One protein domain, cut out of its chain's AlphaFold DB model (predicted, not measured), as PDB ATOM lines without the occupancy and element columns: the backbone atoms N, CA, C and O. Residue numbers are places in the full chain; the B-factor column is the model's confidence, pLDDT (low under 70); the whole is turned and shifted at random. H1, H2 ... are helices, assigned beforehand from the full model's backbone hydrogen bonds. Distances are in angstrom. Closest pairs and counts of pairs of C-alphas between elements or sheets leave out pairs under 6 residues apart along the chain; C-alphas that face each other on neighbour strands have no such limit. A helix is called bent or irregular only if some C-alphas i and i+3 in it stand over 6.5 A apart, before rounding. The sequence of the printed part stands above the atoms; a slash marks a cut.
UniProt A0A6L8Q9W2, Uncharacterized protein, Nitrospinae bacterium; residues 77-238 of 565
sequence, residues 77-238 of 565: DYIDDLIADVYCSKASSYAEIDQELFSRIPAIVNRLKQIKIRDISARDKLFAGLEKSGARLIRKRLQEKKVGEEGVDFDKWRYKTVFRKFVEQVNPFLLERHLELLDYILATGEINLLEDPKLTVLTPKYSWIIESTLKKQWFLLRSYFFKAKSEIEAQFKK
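Overview. This is residues 77 to 238 of the 565 residues of an uncharacterized protein of Nitrospinae bacterium (UniProt A0A6L8Q9W2). A long bent helix, H4, joins two lobes of a rod-like whole: its first arm, H4a, packs with H1, H2 and H3 in the larger lobe, and its second arm, H4b, runs on to the smaller one, where H6 packs on it and H5 and H7 lie near. Residues 144 to 150, at the far end of H3, stick out. The printed part has 162 residues with seven named helices, H1 to H7 in chain order, and no named strand; the class is all helix. It is loose, with a radius of gyration of the C-alphas of 19.7 A, and spans 65 by 29 by 26 A.

Along the chain. H4, residues 156 to 188, was assigned as one helix by its hydrogen bonds but is bent: C-alphas 169 and 172 are 6.7 A apart. Its arms are H4a, residues 156 to 169, 20.2 A, and H4b, residues 172 to 188, 24.3 A. H3, residues 120 to 145, is 37.7 A long. H2, residues 94 to 114, is 28.5 A long and irregular, with C-alphas 107 and 110 7.4 A apart and a kink of 70 degrees near residue 107. H1, residues 77 to 88, begins at C-alpha 77 (288.508, 261.054, 222.533). H5 has residues 191 to 194, H6 residues 204 to 215, and H7, residues 229 to 237, ends at C-alpha 237 (300.009, 297.526, 235.711).

Arrangement. H4 is the hub, and the helix packing is mostly crossed, with 2 of 7 tilts shallow. H4a and H4b stand at a steep tilt of 39 degrees. H1 touches H4a with residues 83 to 87 alone, the closest C-alphas being those of Tyr 87 and Tyr 159, 6.5 A. H2 touches H4a with residues 97 to 102 alone, closest at Asp 98 and Lys 165, C-alphas 6.5 A apart. H3 and H4a only just touch, with 3 pairs of C-alphas within 8 A, closest at Glu 131 and Phe 163, 6.9 A. H1 and H2 form a helical hairpin at a shallow tilt of 5 degrees, closest at the C-alphas of Val 86 and Glu 100, 6.6 A. H1 touches residues 130 to 138 of H3 alone, the C-alphas of Asp 80 and Gly 134 being 4.5 A apart. H6 touches H4b at a tilt of 35.2 degrees, only just steep, opposite ways, closest at the C-alphas of Leu 182 and Ile 210, 6.4 A. H7 is close to H6 but not clearly touching, with the closest C-alphas, Lys 205 and Lys 229, 7.3 A apart. H5 stands likewise to H4b, with the C-alphas of Ile 185 and Ile 191 5.6 A apart. Every O i to N i+4 pair is within hydrogen-bond range in H1, H3, H4a, H4b, H6 and H7, and 12 of 17 are in H2; H5 is too short for one.

Size, cuts and confidence. The C-alphas of Gly 148 and Pro 204 are the two farthest apart, 65.2 A. The printed part has no cut. The link from H6 to H7, 13 residues, is long. The mean pLDDT of the printed part is 81.5; residues 146 to 152, 218 to 224 and 238 are under 70.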
ATOM      1  N   ASP A  77     289.047 262.258 221.897       74.62
ATOM      2  CA  ASP A  77     288.508 261.054 222.533       74.62
ATOM      3  C   ASP A  77     289.507 260.474 223.544       74.62
ATOM      4  O   ASP A  77     289.114 260.108 224.643       74.62
ATOM      5  N   TYR A  78     290.815 260.529 223.255       78.81
ATOM      6  CA  TYR A  78     291.869 260.116 224.195       78.81
ATOM      7  C   TYR A  78     291.875 260.922 225.504       78.81
ATOM      8  O   TYR A  78     292.209 260.394 226.566       78.81
ATOM      9  N   ILE A  79     291.532 262.212 225.439       84.81
ATOM     10  CA  ILE A  79     291.440 263.073 226.625       84.81
ATOM     11  C   ILE A  79     290.190 262.704 227.425       84.81
ATOM     12  O   ILE A  79     290.256 262.570 228.647       84.81
ATOM     13  N   ASP A  80     289.068 262.504 226.737       86.62
ATOM     14  CA  ASP A  80     287.814 262.100 227.365       86.62
ATOM     15  C   ASP A  80     287.926 260.710 228.011       86.62
ATOM     16  O   ASP A  80     287.438 260.517 229.128       86.62
ATOM     17  N   ASP A  81     288.613 259.766 227.363       86.44
ATOM     18  CA  ASP A  81     288.889 258.423 227.880       86.44
ATOM     19  C   ASP A  81     289.727 258.477 229.161       86.44
ATOM     20  O   ASP A  81     289.373 257.829 230.148       86.44
ATOM     21  N   LEU A  82     290.775 259.310 229.198       90.00
ATOM     22  CA  LEU A  82     291.580 259.520 230.405       90.00
ATOM     23  C   LEU A  82     290.730 260.077 231.552       90.00
ATOM     24  O   LEU A  82     290.788 259.563 232.671       90.00
ATOM     25  N   ILE A  83     289.917 261.107 231.291       90.50
ATOM     26  CA  ILE A  83     289.025 261.698 232.302       90.50
ATOM     27  C   ILE A  83     288.025 260.648 232.808       90.50
ATOM     28  O   ILE A  83     287.762 260.570 234.013       90.50
ATOM     29  N   ALA A  84     287.478 259.826 231.910       89.44
ATOM     30  CA  ALA A  84     286.542 258.768 232.257       89.44
ATOM     31  C   ALA A  84     287.191 257.656 233.096       89.44
ATOM     32  O   ALA A  84     286.567 257.169 234.043       89.44
ATOM     33  N   ASP A  85     288.434 257.284 232.799       89.88
ATOM     34  CA  ASP A  85     289.191 256.294 233.564       89.88
ATOM     35  C   ASP A  85     289.490 256.778 234.984       89.88
ATOM     36  O   ASP A  85     289.235 256.059 235.951       89.88
ATOM     37  N   VAL A  86     289.960 258.023 235.128       90.62
ATOM     38  CA  VAL A  86     290.210 258.635 236.443       90.62
ATOM     39  C   VAL A  86     288.910 258.739 237.235       90.62
ATOM     40  O   VAL A  86     288.880 258.420 238.424       90.62
ATOM     41  N   TYR A  87     287.805 259.116 236.588       91.12
ATOM     42  CA  TYR A  87     286.493 259.142 237.228       91.12
ATOM     43  C   TYR A  87     286.076 257.762 237.757       91.12
ATOM     44  O   TYR A  87     285.586 257.664 238.883       91.12
ATOM     45  N   CYS A  88     286.301 256.699 236.980       87.38
ATOM     46  CA  CYS A  88     285.961 255.325 237.359       87.38
ATOM     47  C   CYS A  88     286.975 254.671 238.313       87.38
ATOM     48  O   CYS A  88     286.742 253.550 238.767       87.38
ATOM     49  N   SER A  89     288.096 255.335 238.601       88.69
ATOM     50  CA  SER A  89     289.115 254.832 239.521       88.69
ATOM     51  C   SER A  89     288.610 254.776 240.970       88.69
ATOM     52  O   SER A  89     287.615 255.406 241.333       88.69
ATOM     53  N   LYS A  90     289.342 254.052 241.827       88.25
ATOM     54  CA  LYS A  90     289.068 253.973 243.273       88.25
ATOM     55  C   LYS A  90     289.508 255.224 244.052       88.25
ATOM     56  O   LYS A  90     289.246 255.291 245.248       88.25
ATOM     57  N   ALA A  91     290.149 256.199 243.398       88.00
ATOM     58  CA  ALA A  91     290.634 257.418 244.041       88.00
ATOM     59  C   ALA A  91     289.475 258.202 244.670       88.00
ATOM     60  O   ALA A  91     288.491 258.525 243.997       88.00
ATOM     61  N   SER A  92     289.583 258.506 245.957       83.56
ATOM     62  CA  SER A  92     288.528 259.119 246.767       83.56
ATOM     63  C   SER A  92     288.937 260.474 247.346       83.56
ATOM     64  O   SER A  92     288.091 261.363 247.458       83.56
ATOM     65  N   SER A  93     290.224 260.662 247.656       88.44
ATOM     66  CA  SER A  93     290.770 261.927 248.154       88.44
ATOM     67  C   SER A  93     291.279 262.832 247.025       88.44
ATOM     68  O   SER A  93     291.568 262.379 245.916       88.44
ATOM     69  N   TYR A  94     291.417 264.135 247.303       90.25
ATOM     70  CA  TYR A  94     291.973 265.091 246.338       90.25
ATOM     71  C   TYR A  94     293.399 264.715 245.905       90.25
ATOM     72  O   TYR A  94     293.702 264.774 244.718       90.25
ATOM     73  N   ALA A  95     294.234 264.269 246.849       88.50
ATOM     74  CA  ALA A  95     295.613 263.864 246.585       88.50
ATOM     75  C   ALA A  95     295.703 262.593 245.721       88.50
ATOM     76  O   ALA A  95     296.526 262.530 244.812       88.50
ATOM     77  N   GLU A  96     294.831 261.606 245.957       91.38
ATOM     78  CA  GLU A  96     294.760 260.395 245.125       91.38
ATOM     79  C   GLU A  96     294.354 260.725 243.685       91.38
ATOM     80  O   GLU A  96     294.950 260.211 242.742       91.38
ATOM     81  N   ILE A  97     293.362 261.606 243.503       91.44
ATOM     82  CA  ILE A  97     292.930 262.047 242.168       91.44
ATOM     83  C   ILE A  97     294.069 262.788 241.458       91.44
ATOM     84  O   ILE A  97     294.297 262.556 240.271       91.44
ATOM     85  N   ASP A  98     294.795 263.650 242.176       90.31
ATOM     86  CA  ASP A  98     295.948 264.360 241.622       90.31
ATOM     87  C   ASP A  98     297.043 263.401 241.155       90.31
ATOM     88  O   ASP A  98     297.585 263.580 240.064       90.31
ATOM     89  N   GLN A  99     297.336 262.367 241.943       90.81
ATOM     90  CA  GLN A  99     298.337 261.362 241.603       90.81
ATOM     91  C   GLN A  99     297.919 260.509 240.397       90.81
ATOM     92  O   GLN A  99     298.735 260.262 239.504       90.81
ATOM     93  N   GLU A 100     296.650 260.096 240.330       91.62
ATOM     94  CA  GLU A 100     296.125 259.324 239.201       91.62
ATOM     95  C   GLU A 100     296.208 260.137 237.900       91.62
ATOM     96  O   GLU A 100     296.685 259.637 236.880       91.62
ATOM     97  N   LEU A 101     295.822 261.419 237.944       91.50
ATOM     98  CA  LEU A 101     295.957 262.337 236.812       91.50
ATOM     99  C   LEU A 101     297.419 262.516 236.402       91.50
ATOM    100  O   LEU A 101     297.740 262.355 235.225       91.50
ATOM    101  N   PHE A 102     298.307 262.768 237.364       88.31
ATOM    102  CA  PHE A 102     299.727 262.985 237.100       88.31
ATOM    103  C   PHE A 102     300.369 261.790 236.383       88.31
ATOM    104  O   PHE A 102     301.159 261.971 235.462       88.31
ATOM    105  N   SER A 103     299.983 260.564 236.752       87.62
ATOM    106  CA  SER A 103     300.497 259.345 236.119       87.62
ATOM    107  C   SER A 103     300.022 259.144 234.672       87.62
ATOM    108  O   SER A 103     300.735 258.545 233.868       87.62
ATOM    109  N   ARG A 104     298.835 259.658 234.318       87.94
ATOM    110  CA  ARG A 104     298.194 259.424 233.011       87.94
ATOM    111  C   ARG A 104     298.369 260.578 232.029       87.94
ATOM    112  O   ARG A 104     298.380 260.343 230.823       87.94
ATOM    113  N   ILE A 105     298.526 261.812 232.514       87.12
ATOM    114  CA  ILE A 105     298.698 263.005 231.670       87.12
ATOM    115  C   ILE A 105     299.834 262.872 230.646       87.12
ATOM    116  O   ILE A 105     299.596 263.277 229.507       87.12
ATOM    117  N   PRO A 106     301.011 262.281 230.951       84.44
ATOM    118  CA  PRO A 106     302.079 262.101 229.966       84.44
ATOM    119  C   PRO A 106     301.620 261.447 228.656       84.44
ATOM    120  O   PRO A 106     302.097 261.834 227.593       84.44
ATOM    121  N   ALA A 107     300.637 260.539 228.704       80.75
ATOM    122  CA  ALA A 107     300.085 259.899 227.510       80.75
ATOM    123  C   ALA A 107     299.335 260.881 226.589       80.75
ATOM    124  O   ALA A 107     299.266 260.679 225.381       80.75
ATOM    125  N   ILE A 108     298.780 261.970 227.119       83.38
ATOM    126  CA  ILE A 108     298.016 262.945 226.328       83.38
ATOM    127  C   ILE A 108     298.778 264.252 226.074       83.38
ATOM    128  O   ILE A 108     298.259 265.108 225.363       83.38
ATOM    129  N   VAL A 109     299.996 264.428 226.604       81.06
ATOM    130  CA  VAL A 109     300.781 265.673 226.448       81.06
ATOM    131  C   VAL A 109     300.936 266.059 224.977       81.06
ATOM    132  O   VAL A 109     300.729 267.221 224.630       81.06
ATOM    133  N   ASN A 110     301.208 265.100 224.091       76.31
ATOM    134  CA  ASN A 110     301.325 265.389 222.661       76.31
ATOM    135  C   ASN A 110     300.018 265.843 222.021       76.31
ATOM    136  O   ASN A 110     300.017 266.803 221.252       76.31
ATOM    137  N   ARG A 111     298.888 265.247 222.416       78.25
ATOM    138  CA  ARG A 111     297.563 265.720 221.993       78.25
ATOM    139  C   ARG A 111     297.307 267.141 222.467       78.25
ATOM    140  O   ARG A 111     296.806 267.952 221.703       78.25
ATOM    141  N   LEU A 112     297.694 267.462 223.699       80.31
ATOM    142  CA  LEU A 112     297.541 268.804 224.259       80.31
ATOM    143  C   LEU A 112     298.394 269.839 223.517       80.31
ATOM    144  O   LEU A 112     297.897 270.919 223.210       80.31
ATOM    145  N   LYS A 113     299.642 269.503 223.166       77.19
ATOM    146  CA  LYS A 113     300.543 270.378 222.389       77.19
ATOM    147  C   LYS A 113     300.056 270.638 220.960       77.19
ATOM    148  O   LYS A 113     300.365 271.691 220.401       77.19
ATOM    149  N   GLN A 114     299.279 269.714 220.394       76.06
ATOM    150  CA  GLN A 114     298.634 269.879 219.088       76.06
ATOM    151  C   GLN A 114     297.457 270.868 219.129       76.06
ATOM    152  O   GLN A 114     297.057 271.399 218.090       76.06
ATOM    153  N   ILE A 115     296.905 271.168 220.312       78.94
ATOM    154  CA  ILE A 115     295.773 272.086 220.442       78.94
ATOM    155  C   ILE A 115     296.242 273.530 220.279       78.94
ATOM    156  O   ILE A 115     296.967 274.095 221.099       78.94
ATOM    157  N   LYS A 116     295.729 274.176 219.236       75.31
ATOM    158  CA  LYS A 116     295.981 275.586 218.974       75.31
ATOM    159  C   LYS A 116     295.065 276.483 219.804       75.31
ATOM    160  O   LYS A 116     293.872 276.610 219.527       75.31
ATOM    161  N   ILE A 117     295.636 277.159 220.802       75.81
ATOM    162  CA  ILE A 117     294.934 278.169 221.603       75.81
ATOM    163  C   ILE A 117     295.344 279.561 221.137       75.81
ATOM    164  O   ILE A 117     296.470 280.006 221.349       75.81
ATOM    165  N   ARG A 118     294.394 280.254 220.508       72.50
ATOM    166  CA  ARG A 118     294.591 281.601 219.952       72.50
ATOM    167  C   ARG A 118     294.433 282.688 221.010       72.50
ATOM    168  O   ARG A 118     295.217 283.626 221.071       72.50
ATOM    169  N   ASP A 119     293.400 282.557 221.837       72.25
ATOM    170  CA  ASP A 119     293.012 283.541 222.841       72.25
ATOM    171  C   ASP A 119     292.316 282.876 224.045       72.25
ATOM    172  O   ASP A 119     292.045 281.669 224.069       72.25
ATOM    173  N   ILE A 120     291.995 283.686 225.058       75.06
ATOM    174  CA  ILE A 120     291.265 283.236 226.256       75.06
ATOM    175  C   ILE A 120     289.903 282.623 225.887       75.06
ATOM    176  O   ILE A 120     289.482 281.639 226.495       75.06
ATOM    177  N   SER A 121     289.208 283.188 224.897       77.56
ATOM    178  CA  SER A 121     287.872 282.738 224.494       77.56
ATOM    179  C   SER A 121     287.909 281.332 223.891       77.56
ATOM    180  O   SER A 121     287.030 280.518 224.171       77.56
ATOM    181  N   ALA A 122     288.925 281.036 223.079       80.12
ATOM    182  CA  ALA A 122     289.167 279.728 222.488       80.12
ATOM    183  C   ALA A 122     289.503 278.687 223.561       80.12
ATOM    184  O   ALA A 122     288.926 277.601 223.541       80.12
ATOM    185  N   ARG A 123     290.344 279.035 224.544       82.94
ATOM    186  CA  ARG A 123     290.631 278.171 225.704       82.94
ATOM    187  C   ARG A 123     289.362 277.841 226.491       82.94
ATOM    188  O   ARG A 123     289.097 276.681 226.788       82.94
ATOM    189  N   ASP A 124     288.569 278.854 226.831       83.19
ATOM    190  CA  ASP A 124     287.349 278.657 227.619       83.19
ATOM    191  C   ASP A 124     286.326 277.791 226.857       83.19
ATOM    192  O   ASP A 124     285.677 276.929 227.449       83.19
ATOM    193  N   LYS A 125     286.219 277.966 225.530       86.00
ATOM    194  CA  LYS A 125     285.397 277.106 224.660       86.00
ATOM    195  C   LYS A 125     285.914 275.670 224.606       86.00
ATOM    196  O   LYS A 125     285.099 274.754 224.668       86.00
ATOM    197  N   LEU A 126     287.231 275.479 224.516       86.69
ATOM    198  CA  LEU A 126     287.869 274.162 224.540       86.69
ATOM    199  C   LEU A 126     287.525 273.422 225.836       86.69
ATOM    200  O   LEU A 126     286.984 272.321 225.781       86.69
ATOM    201  N   PHE A 127     287.762 274.041 226.998       88.69
ATOM    202  CA  PHE A 127     287.453 273.411 228.283       88.69
ATOM    203  C   PHE A 127     285.956 273.155 228.464       88.69
ATOM    204  O   PHE A 127     285.585 272.087 228.937       88.69
ATOM    205  N   ALA A 128     285.078 274.064 228.032       87.62
ATOM    206  CA  ALA A 128     283.635 273.818 228.064       87.62
ATOM    207  C   ALA A 128     283.199 272.675 227.126       87.62
ATOM    208  O   ALA A 128     282.190 272.016 227.385       87.62
ATOM    209  N   GLY A 129     283.929 272.458 226.028       88.19
ATOM    210  CA  GLY A 129     283.761 271.317 225.131       88.19
ATOM    211  C   GLY A 129     284.140 270.009 225.820       88.19
ATOM    212  O   GLY A 129     283.281 269.138 225.946       88.19
ATOM    213  N   LEU A 130     285.368 269.937 226.342       87.81
ATOM    214  CA  LEU A 130     285.904 268.782 227.077       87.81
ATOM    215  C   LEU A 130     285.043 268.420 228.296       87.81
ATOM    216  O   LEU A 130     284.723 267.258 228.526       87.81
ATOM    217  N   GLU A 131     284.576 269.419 229.053       89.81
ATOM    218  CA  GLU A 131     283.704 269.180 230.209       89.81
ATOM    219  C   GLU A 131     282.395 268.486 229.792       89.81
ATOM    220  O   GLU A 131     281.866 267.648 230.524       89.81
ATOM    221  N   LYS A 132     281.853 268.809 228.613       89.94
ATOM    222  CA  LYS A 132     280.610 268.208 228.110       89.94
ATOM    223  C   LYS A 132     280.837 266.837 227.479       89.94
ATOM    224  O   LYS A 132     279.987 265.962 227.664       89.94
ATOM    225  N   SER A 133     281.913 266.666 226.716       88.56
ATOM    226  CA  SER A 133     282.221 265.416 226.017       88.56
ATOM    227  C   SER A 133     282.631 264.319 226.999       88.56
ATOM    228  O   SER A 133     281.981 263.270 227.014       88.56
ATOM    229  N   GLY A 134     283.532 264.610 227.944       87.31
ATOM    230  CA  GLY A 134     283.906 263.689 229.021       87.31
ATOM    231  C   GLY A 134     282.705 263.240 229.863       87.31
ATOM    232  O   GLY A 134     282.503 262.047 230.097       87.31
ATOM    233  N   ALA A 135     281.809 264.164 230.235       89.00
ATOM    234  CA  ALA A 135     280.588 263.827 230.975       89.00
ATOM    235  C   ALA A 135     279.655 262.906 230.174       89.00
ATOM    236  O   ALA A 135     279.004 262.026 230.743       89.00
ATOM    237  N   ARG A 136     279.557 263.115 228.855       89.06
ATOM    238  CA  ARG A 136     278.748 262.277 227.961       89.06
ATOM    239  C   ARG A 136     279.330 260.869 227.863       89.06
ATOM    240  O   ARG A 136     278.566 259.912 227.974       89.06
ATOM    241  N   LEU A 137     280.646 260.747 227.706       88.00
ATOM    242  CA  LEU A 137     281.338 259.462 227.641       88.00
ATOM    243  C   LEU A 137     281.167 258.662 228.937       88.00
ATOM    244  O   LEU A 137     280.798 257.491 228.891       88.00
ATOM    245  N   ILE A 138     281.344 259.301 230.097       89.12
ATOM    246  CA  ILE A 138     281.152 258.647 231.400       89.12
ATOM    247  C   ILE A 138     279.716 258.144 231.548       89.12
ATOM    248  O   ILE A 138     279.504 257.000 231.940       89.12
ATOM    249  N   ARG A 139     278.714 258.965 231.202       88.75
ATOM    250  CA  ARG A 139     277.307 258.533 231.241       88.75
ATOM    251  C   ARG A 139     277.054 257.329 230.341       88.75
ATOM    252  O   ARG A 139     276.341 256.427 230.764       88.75
ATOM    253  N   LYS A 140     277.652 257.302 229.147       87.81
ATOM    254  CA  LYS A 140     277.565 256.166 228.224       87.81
ATOM    255  C   LYS A 140     278.168 254.898 228.847       87.81
ATOM    256  O   LYS A 140     277.476 253.893 228.940       87.81
ATOM    257  N   ARG A 141     279.394 254.976 229.383       86.25
ATOM    258  CA  ARG A 141     280.063 253.843 230.058       86.25
ATOM    259  C   ARG A 141     279.283 253.339 231.281       86.25
ATOM    260  O   ARG A 141     279.234 252.139 231.533       86.25
ATOM    261  N   LEU A 142     278.664 254.237 232.051       85.38
ATOM    262  CA  LEU A 142     277.814 253.860 233.188       85.38
ATOM    263  C   LEU A 142     276.523 253.169 232.731       85.38
ATOM    264  O   LEU A 142     276.117 252.189 233.346       85.38
ATOM    265  N   GLN A 143     275.891 253.635 231.649       82.25
ATOM    266  CA  GLN A 143     274.707 252.986 231.068       82.25
ATOM    267  C   GLN A 143     275.016 251.579 230.547       82.25
ATOM    268  O   GLN A 143     274.230 250.668 230.780       82.25
ATOM    269  N   GLU A 144     276.169 251.387 229.906       79.25
ATOM    270  CA  GLU A 144     276.624 250.074 229.428       79.25
ATOM    271  C   GLU A 144     276.863 249.090 230.590       79.25
ATOM    272  O   GLU A 144     276.519 247.917 230.484       79.25
ATOM    273  N   LYS A 145     277.363 249.569 231.739       70.00
ATOM    274  CA  LYS A 145     277.552 248.752 232.954       70.00
ATOM    275  C   LYS A 145     276.255 248.409 233.701       70.00
ATOM    276  O   LYS A 145     276.211 247.397 234.392       70.00
ATOM    277  N   LYS A 146     275.186 249.202 233.547       60.06
ATOM    278  CA  LYS A 146     273.868 248.936 234.167       60.06
ATOM    279  C   LYS A 146     273.162 247.687 233.624       60.06
ATOM    280  O   LYS A 146     272.153 247.281 234.187       60.06
ATOM    281  N   VAL A 147     273.675 247.061 232.563       55.41
ATOM    282  CA  VAL A 147     273.094 245.851 231.956       55.41
ATOM    283  C   VAL A 147     273.414 244.566 232.762       55.41
ATOM    284  O   VAL A 147     273.090 243.473 232.312       55.41
ATOM    285  N   GLY A 148     273.983 244.650 233.978       51.31
ATOM    286  CA  GLY A 148     274.287 243.452 234.786       51.31
ATOM    287  C   GLY A 148     274.467 243.588 236.310       51.31
ATOM    288  O   GLY A 148     274.442 242.562 236.977       51.31
ATOM    289  N   GLU A 149     274.600 244.787 236.895       53.31
ATOM    290  CA  GLU A 149     274.739 244.994 238.357       53.31
ATOM    291  C   GLU A 149     274.030 246.285 238.821       53.31
ATOM    292  O   GLU A 149     273.703 247.144 237.995       53.31
ATOM    293  N   GLU A 150     273.791 246.428 240.139       48.75
ATOM    294  CA  GLU A 150     273.214 247.628 240.768       48.75
ATOM    295  C   GLU A 150     273.919 248.902 240.272       48.75
ATOM    296  O   GLU A 150     275.092 249.168 240.530       48.75
ATOM    297  N   GLY A 151     273.186 249.683 239.482       54.59
ATOM    298  CA  GLY A 151     273.750 250.755 238.683       54.59
ATOM    299  C   GLY A 151     274.255 251.939 239.500       54.59
ATOM    300  O   GLY A 151     273.452 252.692 240.042       54.59
ATOM    301  N   VAL A 152     275.565 252.187 239.474       65.56
ATOM    302  CA  VAL A 152     276.153 253.433 239.988       65.56
ATOM    303  C   VAL A 152     275.688 254.612 239.125       65.56
ATOM    304  O   VAL A 152     275.930 254.658 237.916       65.56
ATOM    305  N   ASP A 153     274.998 255.571 239.740       81.00
ATOM    306  CA  ASP A 153     274.561 256.799 239.076       81.00
ATOM    307  C   ASP A 153     275.714 257.789 238.864       81.00
ATOM    308  O   ASP A 153     276.709 257.809 239.589       81.00
ATOM    309  N   PHE A 154     275.570 258.650 237.854       86.62
ATOM    310  CA  PHE A 154     276.556 259.683 237.545       86.62
ATOM    311  C   PHE A 154     276.648 260.722 238.674       86.62
ATOM    312  O   PHE A 154     275.815 261.627 238.781       86.62
ATOM    313  N   ASP A 155     277.711 260.647 239.473       88.12
ATOM    314  CA  ASP A 155     278.063 261.678 240.446       88.12
ATOM    315  C   ASP A 155     278.662 262.914 239.754       88.12
ATOM    316  O   ASP A 155     279.832 262.957 239.351       88.12
ATOM    317  N   LYS A 156     277.835 263.957 239.661       89.75
ATOM    318  CA  LYS A 156     278.191 265.275 239.124       89.75
ATOM    319  C   LYS A 156     279.334 265.948 239.890       89.75
ATOM    320  O   LYS A 156     280.096 266.703 239.286       89.75
ATOM    321  N   TRP A 157     279.422 265.754 241.202       89.50
ATOM    322  CA  TRP A 157     280.385 266.453 242.051       89.50
ATOM    323  C   TRP A 157     281.766 265.828 241.938       89.50
ATOM    324  O   TRP A 157     282.728 266.559 241.715       89.50
ATOM    325  N   ARG A 158     281.843 264.494 241.940       89.62
ATOM    326  CA  ARG A 158     283.073 263.776 241.592       89.62
ATOM    327  C   ARG A 158     283.598 264.192 240.221       89.62
ATOM    328  O   ARG A 158     284.774 264.521 240.094       89.62
ATOM    329  N   TYR A 159     282.727 264.251 239.209       91.88
ATOM    330  CA  TYR A 159     283.136 264.668 237.867       91.88
ATOM    331  C   TYR A 159     283.704 266.091 237.855       91.88
ATOM    332  O   TYR A 159     284.761 266.330 237.279       91.88
ATOM    333  N   LYS A 160     283.052 267.031 238.553       90.44
ATOM    334  CA  LYS A 160     283.557 268.402 238.694       90.44
ATOM    335  C   LYS A 160     284.928 268.468 239.362       90.44
ATOM    336  O   LYS A 160     285.758 269.267 238.933       90.44
ATOM    337  N   THR A 161     285.165 267.659 240.391       90.94
ATOM    338  CA  THR A 161     286.472 267.577 241.051       90.94
ATOM    339  C   THR A 161     287.540 267.054 240.093       90.94
ATOM    340  O   THR A 161     288.541 267.737 239.893       90.94
ATOM    341  N   VAL A 162     287.304 265.901 239.456       92.12
ATOM    342  CA  VAL A 162     288.247 265.292 238.501       92.12
ATOM    343  C   VAL A 162     288.555 266.257 237.360       92.12
ATOM    344  O   VAL A 162     289.719 266.508 237.064       92.12
ATOM    345  N   PHE A 163     287.527 266.867 236.765       91.50
ATOM    346  CA  PHE A 163     287.705 267.806 235.664       91.50
ATOM    347  C   PHE A 163     288.473 269.066 236.087       91.50
ATOM    348  O   PHE A 163     289.348 269.528 235.361       91.50
ATOM    349  N   ARG A 164     288.204 269.617 237.280       90.62
ATOM    350  CA  ARG A 164     288.968 270.760 237.801       90.62
ATOM    351  C   ARG A 164     290.446 270.412 237.968       90.62
ATOM    352  O   ARG A 164     291.283 271.189 237.515       90.62
ATOM    353  N   LYS A 165     290.750 269.283 238.612       90.94
ATOM    354  CA  LYS A 165     292.129 268.822 238.833       90.94
ATOM    355  C   LYS A 165     292.846 268.546 237.513       90.94
ATOM    356  O   LYS A 165     293.986 268.956 237.329       90.94
ATOM    357  N   PHE A 166     292.140 267.958 236.549       91.62
ATOM    358  CA  PHE A 166     292.639 267.778 235.190       91.62
ATOM    359  C   PHE A 166     293.023 269.117 234.542       91.62
ATOM    360  O   PHE A 166     294.143 269.270 234.058       91.62
ATOM    361  N   VAL A 167     292.128 270.114 234.578       88.50
ATOM    362  CA  VAL A 167     292.405 271.451 234.029       88.50
ATOM    363  C   VAL A 167     293.607 272.092 234.724       88.50
ATOM    364  O   VAL A 167     294.442 272.682 234.046       88.50
ATOM    365  N   GLU A 168     293.728 271.961 236.046       86.44
ATOM    366  CA  GLU A 168     294.860 272.493 236.816       86.44
ATOM    367  C   GLU A 168     296.208 271.934 236.331       86.44
ATOM    368  O   GLU A 168     297.141 272.708 236.119       86.44
ATOM    369  N   GLN A 169     296.289 270.625 236.076       87.69
ATOM    370  CA  GLN A 169     297.523 269.965 235.635       87.69
ATOM    371  C   GLN A 169     297.821 270.140 234.135       87.69
ATOM    372  O   GLN A 169     298.981 270.133 233.733       87.69
ATOM    373  N   VAL A 170     296.797 270.327 233.295       87.19
ATOM    374  CA  VAL A 170     296.953 270.463 231.835       87.19
ATOM    375  C   VAL A 170     297.223 271.900 231.384       87.19
ATOM    376  O   VAL A 170     297.917 272.135 230.392       87.19
ATOM    377  N   ASN A 171     296.692 272.883 232.109       83.94
ATOM    378  CA  ASN A 171     296.805 274.298 231.762       83.94
ATOM    379  C   ASN A 171     298.263 274.800 231.591       83.94
ATOM    380  O   ASN A 171     298.473 275.612 230.688       83.94
ATOM    381  N   PRO A 172     299.277 274.329 232.352       83.38
ATOM    382  CA  PRO A 172     300.682 274.669 232.106       83.38
ATOM    383  C   PRO A 172     301.188 274.281 230.711       83.38
ATOM    384  O   PRO A 172     301.793 275.118 230.051       83.38
ATOM    385  N   PHE A 173     300.881 273.073 230.222       83.06
ATOM    386  CA  PHE A 173     301.314 272.613 228.892       83.06
ATOM    387  C   PHE A 173     300.694 273.451 227.770       83.06
ATOM    388  O   PHE A 173     301.354 273.830 226.803       83.06
ATOM    389  N   LEU A 174     299.409 273.776 227.920       81.31
ATOM    390  CA  LEU A 174     298.682 274.632 226.985       81.31
ATOM    391  C   LEU A 174     299.227 276.069 226.979       81.31
ATOM    392  O   LEU A 174     299.267 276.719 225.933       81.31
ATOM    393  N   LEU A 175     299.643 276.568 228.146       79.25
ATOM    394  CA  LEU A 175     300.237 277.893 228.290       79.25
ATOM    395  C   LEU A 175     301.627 277.955 227.662       79.25
ATOM    396  O   LEU A 175     301.888 278.872 226.888       79.25
ATOM    397  N   GLU A 176     302.495 276.996 227.980       82.31
ATOM    398  CA  GLU A 176     303.843 276.887 227.420       82.31
ATOM    399  C   GLU A 176     303.785 276.930 225.892       82.31
ATOM    400  O   GLU A 176     304.411 277.787 225.269       82.31
ATOM    401  N   ARG A 177     302.892 276.130 225.298       81.75
ATOM    402  CA  ARG A 177     302.717 276.090 223.847       81.75
ATOM    403  C   ARG A 177     302.263 277.419 223.241       81.75
ATOM    404  O   ARG A 177     302.710 277.797 222.159       81.75
ATOM    405  N   HIS A 178     301.375 278.143 223.920       82.62
ATOM    406  CA  HIS A 178     300.958 279.470 223.465       82.62
ATOM    407  C   HIS A 178     302.089 280.499 223.570       82.62
ATOM    408  O   HIS A 178     302.215 281.358 222.702       82.62
ATOM    409  N   LEU A 179     302.919 280.436 224.614       83.50
ATOM    410  CA  LEU A 179     304.061 281.341 224.756       83.50
ATOM    411  C   LEU A 179     305.118 281.070 223.678       83.50
ATOM    412  O   LEU A 179     305.614 282.023 223.086       83.50
ATOM    413  N   GLU A 180     305.383 279.805 223.347       84.25
ATOM    414  CA  GLU A 180     306.254 279.428 222.222       84.25
ATOM    415  C   GLU A 180     305.740 279.978 220.881       84.25
ATOM    416  O   GLU A 180     306.521 280.476 220.072       84.25
ATOM    417  N   LEU A 181     304.421 279.934 220.644       84.56
ATOM    418  CA  LEU A 181     303.811 280.540 219.456       84.56
ATOM    419  C   LEU A 181     304.092 282.042 219.397       84.56
ATOM    420  O   LEU A 181     304.449 282.572 218.347       84.56
ATOM    421  N   LEU A 182     303.868 282.736 220.511       85.88
ATOM    422  CA  LEU A 182     304.053 284.179 220.601       85.88
ATOM    423  C   LEU A 182     305.513 284.582 220.368       85.88
ATOM    424  O   LEU A 182     305.763 285.559 219.662       85.88
ATOM    425  N   ASP A 183     306.452 283.817 220.915       86.12
ATOM    426  CA  ASP A 183     307.886 284.012 220.706       86.12
ATOM    427  C   ASP A 183     308.274 283.797 219.232       86.12
ATOM    428  O   ASP A 183     308.920 284.645 218.615       86.12
ATOM    429  N   TYR A 184     307.753 282.735 218.606       85.75
ATOM    430  CA  TYR A 184     307.945 282.495 217.174       85.75
ATOM    431  C   TYR A 184     307.386 283.633 216.306       85.75
ATOM    432  O   TYR A 184     308.032 284.053 215.344       85.75
ATOM    433  N   ILE A 185     306.200 284.161 216.633       85.88
ATOM    434  CA  ILE A 185     305.597 285.291 215.907       85.88
ATOM    435  C   ILE A 185     306.471 286.542 216.018       85.88
ATOM    436  O   ILE A 185     306.623 287.252 215.025       85.88
ATOM    437  N   LEU A 186     307.057 286.815 217.188       86.56
ATOM    438  CA  LEU A 186     307.989 287.935 217.349       86.56
ATOM    439  C   LEU A 186     309.246 287.770 216.496       86.56
ATOM    440  O   LEU A 186     309.696 288.748 215.904       86.56
ATOM    441  N   ALA A 187     309.786 286.553 216.408       85.50
ATOM    442  CA  ALA A 187     310.996 286.275 215.640       85.50
ATOM    443  C   ALA A 187     310.775 286.318 214.118       85.50
ATOM    444  O   ALA A 187     311.659 286.743 213.376       85.50
ATOM    445  N   THR A 188     309.611 285.868 213.641       83.56
ATOM    446  CA  THR A 188     309.348 285.659 212.202       83.56
ATOM    447  C   THR A 188     308.437 286.705 211.567       83.56
ATOM    448  O   THR A 188     308.411 286.842 210.348       83.56
ATOM    449  N   GLY A 189     307.669 287.449 212.368       81.81
ATOM    450  CA  GLY A 189     306.661 288.387 211.872       81.81
ATOM    451  C   GLY A 189     305.345 287.738 211.425       81.81
ATOM    452  O   GLY A 189     304.426 288.455 211.021       81.81
ATOM    453  N   GLU A 190     305.206 286.409 211.522       83.50
ATOM    454  CA  GLU A 190     304.050 285.634 211.039       83.50
ATOM    455  C   GLU A 190     302.800 285.761 211.946       83.50
ATOM    456  O   GLU A 190     302.261 284.777 212.454       83.50
ATOM    457  N   ILE A 191     302.278 286.977 212.153       82.38
ATOM    458  CA  ILE A 191     301.142 287.222 213.068       82.38
ATOM    459  C   ILE A 191     299.845 286.495 212.662       82.38
ATOM    460  O   ILE A 191     299.012 286.184 213.518       82.38
ATOM    461  N   ASN A 192     299.710 286.149 211.378       79.62
ATOM    462  CA  ASN A 192     298.597 285.365 210.830       79.62
ATOM    463  C   ASN A 192     298.416 284.016 211.545       79.62
ATOM    464  O   ASN A 192     297.324 283.449 211.530       79.62
ATOM    465  N   LEU A 193     299.459 283.507 212.214       78.25
ATOM    466  CA  LEU A 193     299.391 282.286 213.012       78.25
ATOM    467  C   LEU A 193     298.416 282.377 214.195       78.25
ATOM    468  O   LEU A 193     297.975 281.331 214.668       78.25
ATOM    469  N   LEU A 194     298.020 283.574 214.640       77.12
ATOM    470  CA  LEU A 194     296.941 283.756 215.623       77.12
ATOM    471  C   LEU A 194     295.537 283.544 215.028       77.12
ATOM    472  O   LEU A 194     294.569 283.480 215.783       77.12
ATOM    473  N   GLU A 195     295.426 283.391 213.702       73.44
ATOM    474  CA  GLU A 195     294.190 283.078 212.968       73.44
ATOM    475  C   GLU A 195     293.045 284.072 213.247       73.44
ATOM    476  O   GLU A 195     291.868 283.698 213.278       73.44
ATOM    477  N   ASP A 196     293.397 285.346 213.453       73.88
ATOM    478  CA  ASP A 196     292.460 286.469 213.451       73.88
ATOM    479  C   ASP A 196     292.548 287.162 212.080       73.88
ATOM    480  O   ASP A 196     293.619 287.652 211.719       73.88
ATOM    481  N   PRO A 197     291.448 287.239 211.307       71.94
ATOM    482  CA  PRO A 197     291.462 287.812 209.960       71.94
ATOM    483  C   PRO A 197     291.868 289.294 209.928       71.94
ATOM    484  O   PRO A 197     292.199 289.814 208.866       71.94
ATOM    485  N   LYS A 198     291.845 289.993 211.071       76.12
ATOM    486  CA  LYS A 198     292.259 291.399 211.186       76.12
ATOM    487  C   LYS A 198     293.752 291.570 211.486       76.12
ATOM    488  O   LYS A 198     294.247 292.696 211.449       76.12
ATOM    489  N   LEU A 199     294.459 290.495 211.833       78.69
ATOM    490  CA  LEU A 199     295.890 290.510 212.127       78.69
ATOM    491  C   LEU A 199     296.656 290.016 210.903       78.69
ATOM    492  O   LEU A 199     296.957 288.836 210.816       78.69
ATOM    493  N   THR A 200     296.946 290.922 209.968       77.38
ATOM    494  CA  THR A 200     297.656 290.605 208.714       77.38
ATOM    495  C   THR A 200     299.145 290.949 208.743       77.38
ATOM    496  O   THR A 200     299.942 290.320 208.054       77.38
ATOM    497  N   VAL A 201     299.530 291.959 209.533       82.94
ATOM    498  CA  VAL A 201     300.907 292.469 209.633       82.94
ATOM    499  C   VAL A 201     301.271 292.715 211.094       82.94
ATOM    500  O   VAL A 201     300.481 293.280 211.861       82.94
ATOM    501  N   LEU A 202     302.482 292.314 211.486       84.12
ATOM    502  CA  LEU A 202     303.027 292.585 212.812       84.12
ATOM    503  C   LEU A 202     303.425 294.068 212.930       84.12
ATOM    504  O   LEU A 202     304.494 294.485 212.495       84.12
ATOM    505  N   THR A 203     302.545 294.886 213.510       85.62
ATOM    506  CA  THR A 203     302.830 296.307 213.777       85.62
ATOM    507  C   THR A 203     303.673 296.484 215.050       85.62
ATOM    508  O   THR A 203     303.572 295.650 215.952       85.62
ATOM    509  N   PRO A 204     304.404 297.607 215.231       84.94
ATOM    510  CA  PRO A 204     305.167 297.871 216.461       84.94
ATOM    511  C   PRO A 204     304.321 297.804 217.741       84.94
ATOM    512  O   PRO A 204     304.782 297.383 218.801       84.94
ATOM    513  N   LYS A 205     303.041 298.187 217.645       85.50
ATOM    514  CA  LYS A 205     302.070 298.048 218.735       85.50
ATOM    515  C   LYS A 205     301.822 296.578 219.075       85.50
ATOM    516  O   LYS A 205     301.730 296.241 220.250       85.50
ATOM    517  N   TYR A 206     301.671 295.725 218.065       86.06
ATOM    518  CA  TYR A 206     301.424 294.297 218.245       86.06
ATOM    519  C   TYR A 206     302.659 293.595 218.812       86.06
ATOM    520  O   TYR A 206     302.507 292.864 219.786       86.06
ATOM    521  N   SER A 207     303.863 293.906 218.319       85.50
ATOM    522  CA  SER A 207     305.120 293.411 218.902       85.50
ATOM    523  C   SER A 207     305.228 293.772 220.382       85.50
ATOM    524  O   SER A 207     305.416 292.896 221.221       85.50
ATOM    525  N   TRP A 208     304.961 295.036 220.732       87.00
ATOM    526  CA  TRP A 208     304.982 295.488 222.124       87.00
ATOM    527  C   TRP A 208     303.977 294.739 223.023       87.00
ATOM    528  O   TRP A 208     304.279 294.448 224.185       87.00
ATOM    529  N   ILE A 209     302.783 294.405 222.512       83.56
ATOM    530  CA  ILE A 209     301.781 293.608 223.245       83.56
ATOM    531  C   ILE A 209     302.305 292.191 223.502       83.56
ATOM    532  O   ILE A 209     302.160 291.683 224.619       83.56
ATOM    533  N   ILE A 210     302.905 291.559 222.491       85.56
ATOM    534  CA  ILE A 210     303.413 290.189 222.592       85.56
ATOM    535  C   ILE A 210     304.612 290.131 223.550       85.56
ATOM    536  O   ILE A 210     304.580 289.353 224.503       85.56
ATOM    537  N   GLU A 211     305.593 291.025 223.404       86.19
ATOM    538  CA  GLU A 211     306.740 291.151 224.320       86.19
ATOM    539  C   GLU A 211     306.294 291.372 225.771       86.19
ATOM    540  O   GLU A 211     306.774 290.720 226.703       86.19
ATOM    541  N   SER A 212     305.323 292.268 225.979       83.69
ATOM    542  CA  SER A 212     304.764 292.533 227.310       83.69
ATOM    543  C   SER A 212     304.084 291.299 227.906       83.69
ATOM    544  O   SER A 212     304.133 291.093 229.124       83.69
ATOM    545  N   THR A 213     303.460 290.477 227.063       81.19
ATOM    546  CA  THR A 213     302.762 289.251 227.467       81.19
ATOM    547  C   THR A 213     303.741 288.147 227.838       81.19
ATOM    548  O   THR A 213     303.571 287.555 228.905       81.19
ATOM    549  N   LEU A 214     304.793 287.943 227.038       83.12
ATOM    550  CA  LEU A 214     305.896 287.027 227.340       83.12
ATOM    551  C   LEU A 214     306.581 287.417 228.657       83.12
ATOM    552  O   LEU A 214     306.662 286.609 229.581       83.12
ATOM    553  N   LYS A 215     306.954 288.697 228.813       82.62
ATOM    554  CA  LYS A 215     307.639 289.202 230.015       82.62
ATOM    555  C   LYS A 215     306.813 289.056 231.295       82.62
ATOM    556  O   LYS A 215     307.365 288.814 232.364       82.62
ATOM    557  N   LYS A 216     305.491 289.242 231.223       74.75
ATOM    558  CA  LYS A 216     304.586 289.125 232.386       74.75
ATOM    559  C   LYS A 216     303.973 287.734 232.546       74.75
ATOM    560  O   LYS A 216     303.161 287.543 233.465       74.75
ATOM    561  N   GLN A 217     304.318 286.802 231.651       70.88
ATOM    562  CA  GLN A 217     303.687 285.487 231.509       70.88
ATOM    563  C   GLN A 217     302.165 285.604 231.620       70.88
ATOM    564  O   GLN A 217     301.515 284.973 232.461       70.88
ATOM    565  N   TRP A 218     301.602 286.580 230.913       66.12
ATOM    566  CA  TRP A 218     300.189 286.891 231.043       66.12
ATOM    567  C   TRP A 218     299.353 285.799 230.381       66.12
ATOM    568  O   TRP A 218     299.744 285.228 229.367       66.12
ATOM    569  N   PHE A 219     298.217 285.475 230.998       59.00
ATOM    570  CA  PHE A 219     297.406 284.321 230.619       59.00
ATOM    571  C   PHE A 219     296.655 284.585 229.322       59.00
ATOM    572  O   PHE A 219     295.551 285.119 229.385       59.00
ATOM    573  N   LEU A 220     297.250 284.173 228.198       61.97
ATOM    574  CA  LEU A 220     296.726 284.313 226.839       61.97
ATOM    575  C   LEU A 220     296.371 285.770 226.480       61.97
ATOM    576  O   LEU A 220     295.933 286.593 227.288       61.97
ATOM    577  N   LEU A 221     296.528 286.136 225.217       66.56
ATOM    578  CA  LEU A 221     296.086 287.458 224.795       66.56
ATOM    579  C   LEU A 221     294.549 287.506 224.841       66.56
ATOM    580  O   LEU A 221     293.859 286.709 224.209       66.56
ATOM    581  N   ARG A 222     293.975 288.463 225.585       62.44
ATOM    582  CA  ARG A 222     292.642 288.986 225.225       62.44
ATOM    583  C   ARG A 222     292.814 289.721 223.891       62.44
ATOM    584  O   ARG A 222     293.942 290.021 223.509       62.44
ATOM    585  N   SER A 223     291.731 290.085 223.211       62.00
ATOM    586  CA  SER A 223     291.758 290.880 221.967       62.00
ATOM    587  C   SER A 223     292.274 292.331 222.149       62.00
ATOM    588  O   SER A 223     291.688 293.302 221.675       62.00
ATOM    589  N   TYR A 224     293.389 292.510 222.862       65.50
ATOM    590  CA  TYR A 224     294.068 293.764 223.160       65.50
ATOM    591  C   TYR A 224     294.636 294.426 221.912       65.50
ATOM    592  O   TYR A 224     294.803 295.641 221.905       65.50
ATOM    593  N   PHE A 225     294.863 293.668 220.838       70.50
ATOM    594  CA  PHE A 225     295.331 294.202 219.562       70.50
ATOM    595  C   PHE A 225     294.474 295.382 219.062       70.50
ATOM    596  O   PHE A 225     295.008 296.356 218.529       70.50
ATOM    597  N   PHE A 226     293.172 295.391 219.364       72.50
ATOM    598  CA  PHE A 226     292.233 296.421 218.904       72.50
ATOM    599  C   PHE A 226     291.995 297.575 219.894       72.50
ATOM    600  O   PHE A 226     291.211 298.471 219.602       72.50
ATOM    601  N   LYS A 227     292.671 297.596 221.051       78.25
ATOM    602  CA  LYS A 227     292.523 298.646 222.082       78.25
ATOM    603  C   LYS A 227     293.616 299.712 222.009       78.25
ATOM    604  O   LYS A 227     294.664 299.478 221.414       78.25
ATOM    605  N   ALA A 228     293.408 300.883 222.613       76.44
ATOM    606  CA  ALA A 228     294.443 301.922 222.674       76.44
ATOM    607  C   ALA A 228     295.646 301.463 223.524       76.44
ATOM    608  O   ALA A 228     295.468 300.794 224.542       76.44
ATOM    609  N   LYS A 229     296.880 301.838 223.142       78.81
ATOM    610  CA  LYS A 229     298.106 301.417 223.855       78.81
ATOM    611  C   LYS A 229     298.084 301.821 225.337       78.81
ATOM    612  O   LYS A 229     298.393 300.997 226.192       78.81
ATOM    613  N   SER A 230     297.634 303.040 225.643       76.31
ATOM    614  CA  SER A 230     297.495 303.559 227.014       76.31
ATOM    615  C   SER A 230     296.538 302.728 227.879       76.31
ATOM    616  O   SER A 230     296.817 302.471 229.051       76.31
ATOM    617  N   GLU A 231     295.433 302.248 227.300       77.06
ATOM    618  CA  GLU A 231     294.482 301.366 227.982       77.06
ATOM    619  C   GLU A 231     295.137 300.017 228.319       77.06
ATOM    620  O   GLU A 231     294.989 299.507 229.429       77.06
ATOM    621  N   ILE A 232     295.908 299.458 227.384       73.69
ATOM    622  CA  ILE A 232     296.609 298.178 227.556       73.69
ATOM    623  C   ILE A 232     297.718 298.302 228.615       73.69
ATOM    624  O   ILE A 232     297.826 297.451 229.500       73.69
ATOM    625  N   GLU A 233     298.501 299.382 228.589       76.75
ATOM    626  CA  GLU A 233     299.531 299.673 229.595       76.75
ATOM    627  C   GLU A 233     298.955 299.766 231.011       76.75
ATOM    628  O   GLU A 233     299.518 299.197 231.953       76.75
ATOM    629  N   ALA A 234     297.812 300.440 231.171       75.12
ATOM    630  CA  ALA A 234     297.124 300.537 232.453       75.12
ATOM    631  C   ALA A 234     296.645 299.162 232.959       75.12
ATOM    632  O   ALA A 234     296.738 298.881 234.155       75.12
ATOM    633  N   GLN A 235     296.179 298.283 232.065       73.06
ATOM    634  CA  GLN A 235     295.744 296.922 232.414       73.06
ATOM    635  C   GLN A 235     296.911 296.041 232.867       73.06
ATOM    636  O   GLN A 235     296.804 295.358 233.882       73.06
ATOM    637  N   PHE A 236     298.054 296.109 232.183       71.44
ATOM    638  CA  PHE A 236     299.248 295.355 232.568       71.44
ATOM    639  C   PHE A 236     299.846 295.801 233.917       71.44
ATOM    640  O   PHE A 236     300.636 295.052 234.500       71.44
ATOM    641  N   LYS A 237     299.539 297.011 234.408       72.50
ATOM    642  CA  LYS A 237     300.009 297.526 235.711       72.50
ATOM    643  C   LYS A 237     299.102 297.135 236.887       72.50
ATOM    644  O   LYS A 237     299.585 297.063 238.015       72.50
ATOM    645  N   LYS A 238     297.814 296.864 236.657       69.38
ATOM    646  CA  LYS A 238     296.870 296.471 237.718       69.38
ATOM    647  C   LYS A 238     297.076 295.000 238.087       69.38
ATOM    648  O   LYS A 238     297.091 294.152 237.208       69.38
TER     649      LYS A 238